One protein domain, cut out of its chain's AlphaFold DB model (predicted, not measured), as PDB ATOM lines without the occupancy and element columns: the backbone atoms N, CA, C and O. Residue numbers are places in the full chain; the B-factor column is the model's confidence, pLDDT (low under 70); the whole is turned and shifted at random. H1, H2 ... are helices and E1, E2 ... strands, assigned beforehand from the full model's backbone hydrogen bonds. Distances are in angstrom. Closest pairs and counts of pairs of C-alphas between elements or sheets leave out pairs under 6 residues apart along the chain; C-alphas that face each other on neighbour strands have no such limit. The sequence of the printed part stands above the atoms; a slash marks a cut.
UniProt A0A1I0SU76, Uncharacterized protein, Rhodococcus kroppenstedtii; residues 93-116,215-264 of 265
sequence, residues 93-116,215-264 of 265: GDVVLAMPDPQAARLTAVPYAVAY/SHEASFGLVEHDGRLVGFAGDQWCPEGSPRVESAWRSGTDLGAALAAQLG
ATOM      1  N   GLY A  93      35.271  41.877 -17.242       93.44
ATOM      2  CA  GLY A  93      34.723  40.526 -17.408       93.44
ATOM      3  C   GLY A  93      35.249  39.536 -16.370       93.44
ATOM      4  O   GLY A  93      35.904  39.936 -15.404       93.44
ATOM      5  N   ASP A  94      34.925  38.261 -16.570       96.06
ATOM      6  CA  ASP A  94      35.453  37.164 -15.762       96.06
ATOM      7  C   ASP A  94      36.911  36.886 -16.147       96.06
ATOM      8  O   ASP A  94      37.273  36.914 -17.326       96.06
ATOM      9  N   VAL A  95      37.765  36.632 -15.155       96.69
ATOM     10  CA  VAL A  95      39.219  36.528 -15.351       96.69
ATOM     11  C   VAL A  95      39.759  35.258 -14.713       96.69
ATOM     12  O   VAL A  95      39.445  34.949 -13.569       96.69
ATOM     13  N   VAL A  96      40.645  34.558 -15.423       97.56
ATOM     14  CA  VAL A  96      41.433  33.445 -14.880       97.56
ATOM     15  C   VAL A  96      42.898  33.851 -14.762       97.56
ATOM     16  O   VAL A  96      43.532  34.248 -15.739       97.56
ATOM     17  N   LEU A  97      43.457  33.712 -13.563       97.62
ATOM     18  CA  LEU A  97      44.869  33.923 -13.263       97.62
ATOM     19  C   LEU A  97      45.575  32.564 -13.173       97.62
ATOM     20  O   LEU A  97      45.679  31.965 -12.105       97.62
ATOM     21  N   ALA A  98      46.065  32.084 -14.319       97.00
ATOM     22  CA  ALA A  98      46.815  30.832 -14.449       97.00
ATOM     23  C   ALA A  98      48.334  31.048 -14.267       97.00
ATOM     24  O   ALA A  98      49.133  30.807 -15.175       97.00
ATOM     25  N   MET A  99      48.732  31.605 -13.120       96.06
ATOM     26  CA  MET A  99      50.112  32.013 -12.825       96.06
ATOM     27  C   MET A  99      50.459  31.796 -11.341       96.06
ATOM     28  O   MET A  99      49.548  31.678 -10.523       96.06
ATOM     29  N   PRO A 100      51.753  31.792 -10.966       96.75
ATOM     30  CA  PRO A 100      52.174  31.750  -9.570       96.75
ATOM     31  C   PRO A 100      51.492  32.794  -8.681       96.75
ATOM     32  O   PRO A 100      51.380  33.963  -9.064       96.75
ATOM     33  N   ASP A 101      51.123  32.401  -7.459       96.38
ATOM     34  CA  ASP A 101      50.421  33.265  -6.496       96.38
ATOM     35  C   ASP A 101      51.106  34.627  -6.280       96.38
ATOM     36  O   ASP A 101      50.410  35.641  -6.321       96.38
ATOM     37  N   PRO A 102      52.448  34.735  -6.152       96.56
ATOM     38  CA  PRO A 102      53.102  36.038  -6.015       96.56
ATOM     39  C   PRO A 102      52.964  36.956  -7.240       96.56
ATOM     40  O   PRO A 102      53.163  38.167  -7.126       96.56
ATOM     41  N   GLN A 103      52.677  36.404  -8.423       96.56
ATOM     42  CA  GLN A 103      52.397  37.181  -9.632       96.56
ATOM     43  C   GLN A 103      50.925  37.591  -9.678       96.56
ATOM     44  O   GLN A 103      50.646  38.765  -9.907       96.56
ATOM     45  N   ALA A 104      50.006  36.672  -9.368       96.50
ATOM     46  CA  ALA A 104      48.578  36.971  -9.256       96.50
ATOM     47  C   ALA A 104      48.293  38.034  -8.174       96.50
ATOM     48  O   ALA A 104      47.500  38.950  -8.395       96.50
ATOM     49  N   ALA A 105      49.030  37.989  -7.058       96.62
ATOM     50  CA  ALA A 105      48.936  38.933  -5.942       96.62
ATOM     51  C   ALA A 105      49.274  40.388  -6.311       96.62
ATOM     52  O   ALA A 105      48.967  41.305  -5.551       96.62
ATOM     53  N   ARG A 106      49.905  40.625  -7.470       96.00
ATOM     54  CA  ARG A 106      50.155  41.980  -7.990       96.00
ATOM     55  C   ARG A 106      48.902  42.616  -8.592       96.00
ATOM     56  O   ARG A 106      48.864  43.831  -8.719       96.00
ATOM     57  N   LEU A 107      47.917  41.802  -8.977       95.38
ATOM     58  CA  LEU A 107      46.697  42.240  -9.657       95.38
ATOM     59  C   LEU A 107      45.473  42.208  -8.736       95.38
ATOM     60  O   LEU A 107      44.570  43.026  -8.893       95.38
ATOM     61  N   THR A 108      45.413  41.254  -7.805       95.38
ATOM     62  CA  THR A 108      44.268  41.063  -6.903       95.38
ATOM     63  C   THR A 108      44.653  40.269  -5.654       95.38
ATOM     64  O   THR A 108      45.729  39.676  -5.594       95.38
ATOM     65  N   ALA A 109      43.775  40.224  -4.651       95.25
ATOM     66  CA  ALA A 109      43.960  39.369  -3.483       95.25
ATOM     67  C   ALA A 109      43.830  37.885  -3.873       95.25
ATOM     68  O   ALA A 109      42.815  37.471  -4.430       95.25
ATOM     69  N   VAL A 110      44.852  37.087  -3.553       94.88
ATOM     70  CA  VAL A 110      44.875  35.640  -3.813       94.88
ATOM     71  C   VAL A 110      44.446  34.891  -2.545       94.88
ATOM     72  O   VAL A 110      45.081  35.078  -1.499       94.88
ATOM     73  N   PRO A 111      43.404  34.042  -2.593       91.94
ATOM     74  CA  PRO A 111      43.012  33.213  -1.456       91.94
ATOM     75  C   PRO A 111      44.148  32.272  -1.045       91.94
ATOM     76  O   PRO A 111      44.688  31.564  -1.886       91.94
ATOM     77  N   TYR A 112      44.499  32.269   0.244       91.44
ATOM     78  CA  TYR A 112      45.485  31.350   0.839       91.44
ATOM     79  C   TYR A 112      46.856  31.314   0.135       91.44
ATOM     80  O   TYR A 112      47.497  30.270   0.101       91.44
ATOM     81  N   ALA A 113      47.302  32.446  -0.421       94.44
ATOM     82  CA  ALA A 113      48.509  32.543  -1.245       94.44
ATOM     83  C   ALA A 113      49.717  31.770  -0.684       94.44
ATOM     84  O   ALA A 113      50.109  31.965   0.473       94.44
ATOM     85  N   VAL A 114      50.353  30.955  -1.528       94.75
ATOM     86  CA  VAL A 114      51.535  30.174  -1.147       94.75
ATOM     87  C   VAL A 114      52.841  30.830  -1.594       94.75
ATOM     88  O   VAL A 114      52.917  31.545  -2.598       94.75
ATOM     89  N   ALA A 115      53.907  30.569  -0.837       95.44
ATOM     90  CA  ALA A 115      55.264  30.940  -1.224       95.44
ATOM     91  C   ALA A 115      55.811  29.992  -2.302       95.44
ATOM     92  O   ALA A 115      55.308  28.884  -2.491       95.44
ATOM     93  N   TYR A 116      56.863  30.430  -2.992       97.31
ATOM     94  CA  TYR A 116      57.551  29.640  -4.008       97.31
ATOM     95  C   TYR A 116      59.046  29.580  -3.716       97.31
ATOM     96  O   TYR A 116      59.670  30.572  -3.326       97.31
ATOM     97  N   SER A 215      51.133  23.372  -1.104       91.00
ATOM     98  CA  SER A 215      49.959  23.302  -1.976       91.00
ATOM     99  C   SER A 215      48.686  23.753  -1.261       91.00
ATOM    100  O   SER A 215      48.609  23.733  -0.032       91.00
ATOM    101  N   HIS A 216      47.697  24.175  -2.048       90.06
ATOM    102  CA  HIS A 216      46.337  24.432  -1.580       90.06
ATOM    103  C   HIS A 216      45.565  23.122  -1.393       90.06
ATOM    104  O   HIS A 216      45.794  22.155  -2.116       90.06
ATOM    105  N   GLU A 217      44.598  23.117  -0.473       91.12
ATOM    106  CA  GLU A 217      43.680  21.982  -0.246       91.12
ATOM    107  C   GLU A 217      42.591  21.851  -1.327       91.12
ATOM    108  O   GLU A 217      41.830  20.887  -1.328       91.12
ATOM    109  N   ALA A 218      42.501  22.817  -2.244       93.94
ATOM    110  CA  ALA A 218      41.572  22.824  -3.368       93.94
ATOM    111  C   ALA A 218      42.323  22.682  -4.700       93.94
ATOM    112  O   ALA A 218      43.485  23.081  -4.812       93.94
ATOM    113  N   SER A 219      41.644  22.161  -5.727       95.69
ATOM    114  CA  SER A 219      42.193  22.076  -7.088       95.69
ATOM    115  C   SER A 219      42.129  23.395  -7.863       95.69
ATOM    116  O   SER A 219      42.813  23.546  -8.870       95.69
ATOM    117  N   PHE A 220      41.384  24.391  -7.382       97.75
ATOM    118  CA  PHE A 220      41.382  25.756  -7.915       97.75
ATOM    119  C   PHE A 220      40.821  26.748  -6.889       97.75
ATOM    120  O   PHE A 220      40.176  26.360  -5.913       97.75
ATOM    121  N   GLY A 221      41.040  28.040  -7.138       97.00
ATOM    122  CA  GLY A 221      40.374  29.132  -6.433       97.00
ATOM    123  C   GLY A 221      39.342  29.795  -7.336       97.00
ATOM    124  O   GLY A 221      39.615  30.031  -8.509       97.00
ATOM    125  N   LEU A 222      38.167  30.125  -6.807       96.94
ATOM    126  CA  LEU A 222      37.153  30.897  -7.524       96.94
ATOM    127  C   LEU A 222      36.456  31.833  -6.543       96.94
ATOM    128  O   LEU A 222      35.915  31.385  -5.533       96.94
ATOM    129  N   VAL A 223      36.500  33.132  -6.826       96.00
ATOM    130  CA  VAL A 223      35.878  34.164  -5.991       96.00
ATOM    131  C   VAL A 223      35.036  35.097  -6.843       96.00
ATOM    132  O   VAL A 223      35.333  35.317  -8.016       96.00
ATOM    133  N   GLU A 224      34.010  35.678  -6.231       94.25
ATOM    134  CA  GLU A 224      33.248  36.767  -6.831       94.25
ATOM    135  C   GLU A 224      33.784  38.111  -6.317       94.25
ATOM    136  O   GLU A 224      33.958  38.302  -5.111       94.25
ATOM    137  N   HIS A 225      34.049  39.045  -7.229       88.31
ATOM    138  CA  HIS A 225      34.474  40.411  -6.927       88.31
ATOM    139  C   HIS A 225      33.695  41.375  -7.825       88.31
ATOM    140  O   HIS A 225      33.785  41.291  -9.048       88.31
ATOM    141  N   ASP A 226      32.919  42.283  -7.225       88.00
ATOM    142  CA  ASP A 226      32.100  43.277  -7.938       88.00
ATOM    143  C   ASP A 226      31.193  42.668  -9.030       88.00
ATOM    144  O   ASP A 226      31.050  43.216 -10.126       88.00
ATOM    145  N   GLY A 227      30.582  41.515  -8.731       89.44
ATOM    146  CA  GLY A 227      29.685  40.805  -9.649       89.44
ATOM    147  C   GLY A 227      30.391  40.127 -10.829       89.44
ATOM    148  O   GLY A 227      29.761  39.898 -11.858       89.44
ATOM    149  N   ARG A 228      31.697  39.856 -10.706       93.81
ATOM    150  CA  ARG A 228      32.522  39.143 -11.693       93.81
ATOM    151  C   ARG A 228      33.234  37.973 -11.041       93.81
ATOM    152  O   ARG A 228      33.582  38.043  -9.861       93.81
ATOM    153  N   LEU A 229      33.517  36.941 -11.820       96.75
ATOM    154  CA  LEU A 229      34.272  35.780 -11.379       96.75
ATOM    155  C   LEU A 229      35.773  35.994 -11.589       96.75
ATOM    156  O   LEU A 229      36.231  36.373 -12.668       96.75
ATOM    157  N   VAL A 230      36.554  35.709 -10.549       97.56
ATOM    158  CA  VAL A 230      38.016  35.664 -10.609       97.56
ATOM    159  C   VAL A 230      38.477  34.271 -10.203       97.56
ATOM    160  O   VAL A 230      38.352  33.865  -9.046       97.56
ATOM    161  N   GLY A 231      38.989  33.532 -11.181       97.94
ATOM    162  CA  GLY A 231      39.525  32.189 -11.022       97.94
ATOM    163  C   GLY A 231      41.045  32.180 -10.861       97.94
ATOM    164  O   GLY A 231      41.751  32.993 -11.456       97.94
ATOM    165  N   PHE A 232      41.559  31.223 -10.097       98.25
ATOM    166  CA  PHE A 232      42.982  30.985  -9.872       98.25
ATOM    167  C   PHE A 232      43.281  29.516 -10.148       98.25
ATOM    168  O   PHE A 232      42.629  28.635  -9.584       98.25
ATOM    169  N   ALA A 233      44.264  29.263 -11.006       98.00
ATOM    170  CA  ALA A 233      44.684  27.913 -11.359       98.00
ATOM    171  C   ALA A 233      46.204  27.835 -11.515       98.00
ATOM    172  O   ALA A 233      46.871  28.823 -11.829       98.00
ATOM    173  N   GLY A 234      46.758  26.648 -11.304       96.62
ATOM    174  CA  GLY A 234      48.190  26.396 -11.422       96.62
ATOM    175  C   GLY A 234      48.636  25.196 -10.595       96.62
ATOM    176  O   GLY A 234      47.832  24.548  -9.930       96.62
ATOM    177  N   ASP A 235      49.926  24.872 -10.644       95.44
ATOM    178  CA  ASP A 235      50.477  23.694  -9.972       95.44
ATOM    179  C   ASP A 235      50.386  23.766  -8.441       95.44
ATOM    180  O   ASP A 235      50.355  22.718  -7.795       95.44
ATOM    181  N   GLN A 236      50.290  24.971  -7.870       95.44
ATOM    182  CA  GLN A 236      50.045  25.193  -6.446       95.44
ATOM    183  C   GLN A 236      48.669  24.711  -5.978       95.44
ATOM    184  O   GLN A 236      48.515  24.361  -4.807       95.44
ATOM    185  N   TRP A 237      47.675  24.668  -6.868       95.81
ATOM    186  CA  TRP A 237      46.321  24.203  -6.569       95.81
ATOM    187  C   TRP A 237      46.243  22.681  -6.708       95.81
ATOM    188  O   TRP A 237      45.671  22.125  -7.644       95.81
ATOM    189  N   CYS A 238      46.928  22.003  -5.791       93.75
ATOM    190  CA  CYS A 238      47.188  20.570  -5.831       93.75
ATOM    191  C   CYS A 238      46.788  19.938  -4.487       93.75
ATOM    192  O   CYS A 238      47.640  19.827  -3.598       93.75
ATOM    193  N   PRO A 239      45.523  19.501  -4.331       92.06
ATOM    194  CA  PRO A 239      45.015  18.980  -3.061       92.06
ATOM    195  C   PRO A 239      45.700  17.677  -2.636       92.06
ATOM    196  O   PRO A 239      45.785  17.374  -1.448       92.06
ATOM    197  N   GLU A 240      46.227  16.910  -3.596       88.88
ATOM    198  CA  GLU A 240      46.827  15.604  -3.345       88.88
ATOM    199  C   GLU A 240      48.219  15.448  -3.970       88.88
ATOM    200  O   GLU A 240      48.443  15.614  -5.173       88.88
ATOM    201  N   GLY A 241      49.178  15.024  -3.144       86.88
ATOM    202  CA  GLY A 241      50.555  14.782  -3.562       86.88
ATOM    203  C   GLY A 241      51.338  16.066  -3.850       86.88
ATOM    204  O   GLY A 241      51.018  17.140  -3.359       86.88
ATOM    205  N   SER A 242      52.430  15.935  -4.607       88.69
ATOM    206  CA  SER A 242      53.327  17.061  -4.894       88.69
ATOM    207  C   SER A 242      52.989  17.759  -6.221       88.69
ATOM    208  O   SER A 242      52.781  17.050  -7.213       88.69
ATOM    209  N   PRO A 243      53.030  19.103  -6.273       91.44
ATOM    210  CA  PRO A 243      52.877  19.902  -7.489       91.44
ATOM    211  C   PRO A 243      53.716  19.399  -8.669       91.44
ATOM    212  O   PRO A 243      54.897  19.067  -8.526       91.44
ATOM    213  N   ARG A 244      53.082  19.295  -9.842       92.75
ATOM    214  CA  ARG A 244      53.653  18.764 -11.089       92.75
ATOM    215  C   ARG A 244      52.888  19.293 -12.306       92.75
ATOM    216  O   ARG A 244      51.862  19.947 -12.177       92.75
ATOM    217  N   VAL A 245      53.359  18.962 -13.509       95.31
ATOM    218  CA  VAL A 245      52.672  19.327 -14.766       95.31
ATOM    219  C   VAL A 245      51.216  18.846 -14.778       95.31
ATOM    220  O   VAL A 245      50.324  19.616 -15.113       95.31
ATOM    221  N   GLU A 246      50.975  17.604 -14.351       95.81
ATOM    222  CA  GLU A 246      49.627  17.033 -14.246       95.81
ATOM    223  C   GLU A 246      48.724  17.828 -13.287       95.81
ATOM    224  O   GLU A 246      47.562  18.049 -13.611       95.81
ATOM    225  N   SER A 247      49.237  18.324 -12.150       94.75
ATOM    226  CA  SER A 247      48.408  19.094 -11.209       94.75
ATOM    227  C   SER A 247      48.042  20.471 -11.760       94.75
ATOM    228  O   SER A 247      46.916  20.912 -11.568       94.75
ATOM    229  N   ALA A 248      48.938  21.122 -12.510       96.25
ATOM    230  CA  ALA A 248      48.606  22.363 -13.213       96.25
ATOM    231  C   ALA A 248      47.496  22.157 -14.255       96.25
ATOM    232  O   ALA A 248      46.587  22.978 -14.368       96.25
ATOM    233  N   TRP A 249      47.566  21.057 -15.011       97.06
ATOM    234  CA  TRP A 249      46.541  20.714 -15.993       97.06
ATOM    235  C   TRP A 249      45.198  20.385 -15.320       97.06
ATOM    236  O   TRP A 249      44.165  20.918 -15.731       97.06
ATOM    237  N   ARG A 250      45.220  19.594 -14.240       97.38
ATOM    238  CA  ARG A 250      44.031  19.264 -13.442       97.38
ATOM    239  C   ARG A 250      43.382  20.519 -12.864       97.38
ATOM    240  O   ARG A 250      42.186  20.720 -13.037       97.38
ATOM    241  N   SER A 251      44.183  21.415 -12.287       97.94
ATOM    242  CA  SER A 251      43.709  22.690 -11.744       97.94
ATOM    243  C   SER A 251      42.998  23.558 -12.785       97.94
ATOM    244  O   SER A 251      41.905  24.068 -12.540       97.94
ATOM    245  N   GLY A 252      43.586  23.700 -13.979       97.81
ATOM    246  CA  GLY A 252      42.963  24.452 -15.070       97.81
ATOM    247  C   GLY A 252      41.668  23.811 -15.577       97.81
ATOM    248  O   GLY A 252      40.706  24.522 -15.862       97.81
ATOM    249  N   THR A 253      41.633  22.479 -15.655       97.31
ATOM    250  CA  THR A 253      40.463  21.713 -16.111       97.31
ATOM    251  C   THR A 253      39.292  21.864 -15.143       97.31
ATOM    252  O   THR A 253      38.188  22.213 -15.562       97.31
ATOM    253  N   ASP A 254      39.545  21.690 -13.846       98.00
ATOM    254  CA  ASP A 254      38.522  21.806 -12.807       98.00
ATOM    255  C   ASP A 254      37.955  23.233 -12.732       98.00
ATOM    256  O   ASP A 254      36.737  23.417 -12.662       98.00
ATOM    257  N   LEU A 255      38.818  24.255 -12.824       98.31
ATOM    258  CA  LEU A 255      38.375  25.650 -12.874       98.31
ATOM    259  C   LEU A 255      37.527  25.932 -14.123       98.31
ATOM    260  O   LEU A 255      36.495  26.596 -14.029       98.31
ATOM    261  N   GLY A 256      37.941  25.426 -15.287       97.19
ATOM    262  CA  GLY A 256      37.186  25.574 -16.531       97.19
ATOM    263  C   GLY A 256      35.780  24.978 -16.430       97.19
ATOM    264  O   GLY A 256      34.806  25.632 -16.802       97.19
ATOM    265  N   ALA A 257      35.661  23.778 -15.855       97.38
ATOM    266  CA  ALA A 257      34.372  23.131 -15.617       97.38
ATOM    267  C   ALA A 257      33.491  23.928 -14.638       97.38
ATOM    268  O   ALA A 257      32.293  24.098 -14.879       97.38
ATOM    269  N   ALA A 258      34.078  24.462 -13.561       97.50
ATOM    270  CA  ALA A 258      33.359  25.286 -12.595       97.50
ATOM    271  C   ALA A 258      32.813  26.580 -13.222       97.50
ATOM    272  O   ALA A 258      31.664  26.949 -12.974       97.50
ATOM    273  N   LEU A 259      33.608  27.242 -14.068       96.75
ATOM    274  CA  LEU A 259      33.184  28.440 -14.795       96.75
ATOM    275  C   LEU A 259      32.065  28.131 -15.795       96.75
ATOM    276  O   LEU A 259      31.064  28.842 -15.805       96.75
ATOM    277  N   ALA A 260      32.183  27.058 -16.585       95.75
ATOM    278  CA  ALA A 260      31.137  26.660 -17.531       95.75
ATOM    279  C   ALA A 260      29.792  26.414 -16.823       95.75
ATOM    280  O   ALA A 260      28.756  26.930 -17.247       95.75
ATOM    281  N   ALA A 261      29.824  25.723 -15.679       94.88
ATOM    282  CA  ALA A 261      28.636  25.465 -14.872       94.88
ATOM    283  C   ALA A 261      27.987  26.749 -14.319       94.88
ATOM    284  O   ALA A 261      26.760  26.842 -14.281       94.88
ATOM    285  N   GLN A 262      28.781  27.739 -13.893       92.56
ATOM    286  CA  GLN A 262      28.257  29.003 -13.356       92.56
ATOM    287  C   GLN A 262      27.770  29.968 -14.441       92.56
ATOM    288  O   GLN A 262      26.789  30.678 -14.231       92.56
ATOM    289  N   LEU A 263      28.432  29.983 -15.599       90.56
ATOM    290  CA  LEU A 263      28.100  30.868 -16.718       90.56
ATOM    291  C   LEU A 263      26.998  30.302 -17.627       90.56
ATOM    292  O   LEU A 263      26.494  31.017 -18.492       90.56
ATOM    293  N   GLY A 264      26.595  29.044 -17.417       82.75
ATOM    294  CA  GLY A 264      25.560  28.376 -18.207       82.75
ATOM    295  C   GLY A 264      25.996  28.073 -19.643       82.75
ATOM    296  O   GLY A 264      25.159  28.137 -20.547       82.75
TER     297      GLY A 264
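Overview. This is residues 93 to 116 and 215 to 264 of the 265 residues of an uncharacterized protein of Rhodococcus kroppenstedtii (UniProt A0A1I0SU76). One long helix, H2, runs along one face of a small sheet of three short strands, with the second half of the helix over the sheet and its first turns reaching past it. A single short turn of helix, H1, only grazes the sheet, and long unnamed stretches, residues 105 to 116 and 233 to 244, make up much of the rest. The 74 printed residues hold E1, H1, E2, E3 and H2 in that order, and the mixed sheet has the order E1, E3, E2, with E1 parallel and E2 antiparallel to E3. The class is mixed, helices and strands, though under half of the residues are in named elements. The whole is compact, with a radius of gyration of the C-alphas of 11.6 A and spans of 33 by 26 by 16 A.

Arrangement. Start at E1, residues 95 to 97, an edge strand. A tight link leads to H1, residues 101 to 104, which is only just on the sheet, with 5 pairs of C-alphas within 10 A; the closest C-alphas of E1 and H1, those of Leu 97 and Ala 104, are 6.3 A apart. Beyond the cut, find the hairpin of E2, residues 221 to 225, and E3, residues 228 to 232, antiparallel at 156 degrees; N 223 and O 230 are within hydrogen-bond range at 3.0 A. E1 is parallel to E3 at 17 degrees, with N 97 and O 231 within range at 2.8 A. H2, residues 245 to 263, is on the sheet at a height of 9.1 A, two layers with the helix on one face. It lies over E3 and only just over E2, on which 3 of its C-alphas fall, and runs along the strands, at 11 degrees to E3 on the local plane. Its closest C-alphas to E3 are those of Leu 255 and Gly 231, 6.9 A apart. E1 and H2 are near each other, while H1 and H2 are apart. Every O i to N i+4 pair in H2 is within hydrogen-bond range; H1 is too short for such a pair.

Along the chain. Find C-alpha 95 at (39.219, 36.528, -15.351), where E1 begins; it spans 6.6 A, and H1 5.0 A. E2 runs 12.7 A from C-alpha 221 at (40.374, 29.132, -6.433), and E3 runs 13.4 A. H2 runs 27.2 A to C-alpha 263 at (28.100, 30.868, -16.718).

Size, cuts and confidence. The two C-alphas farthest apart, those of Tyr 116 and Gly 264, are 35.0 A apart. Residues 117 to 214 are not printed, and C-alphas 116 and 215 are 10.1 A apart across this cut. The link from E3 to H2 is long. The mean pLDDT of the printed part is 94.8, and no printed residue is under 70.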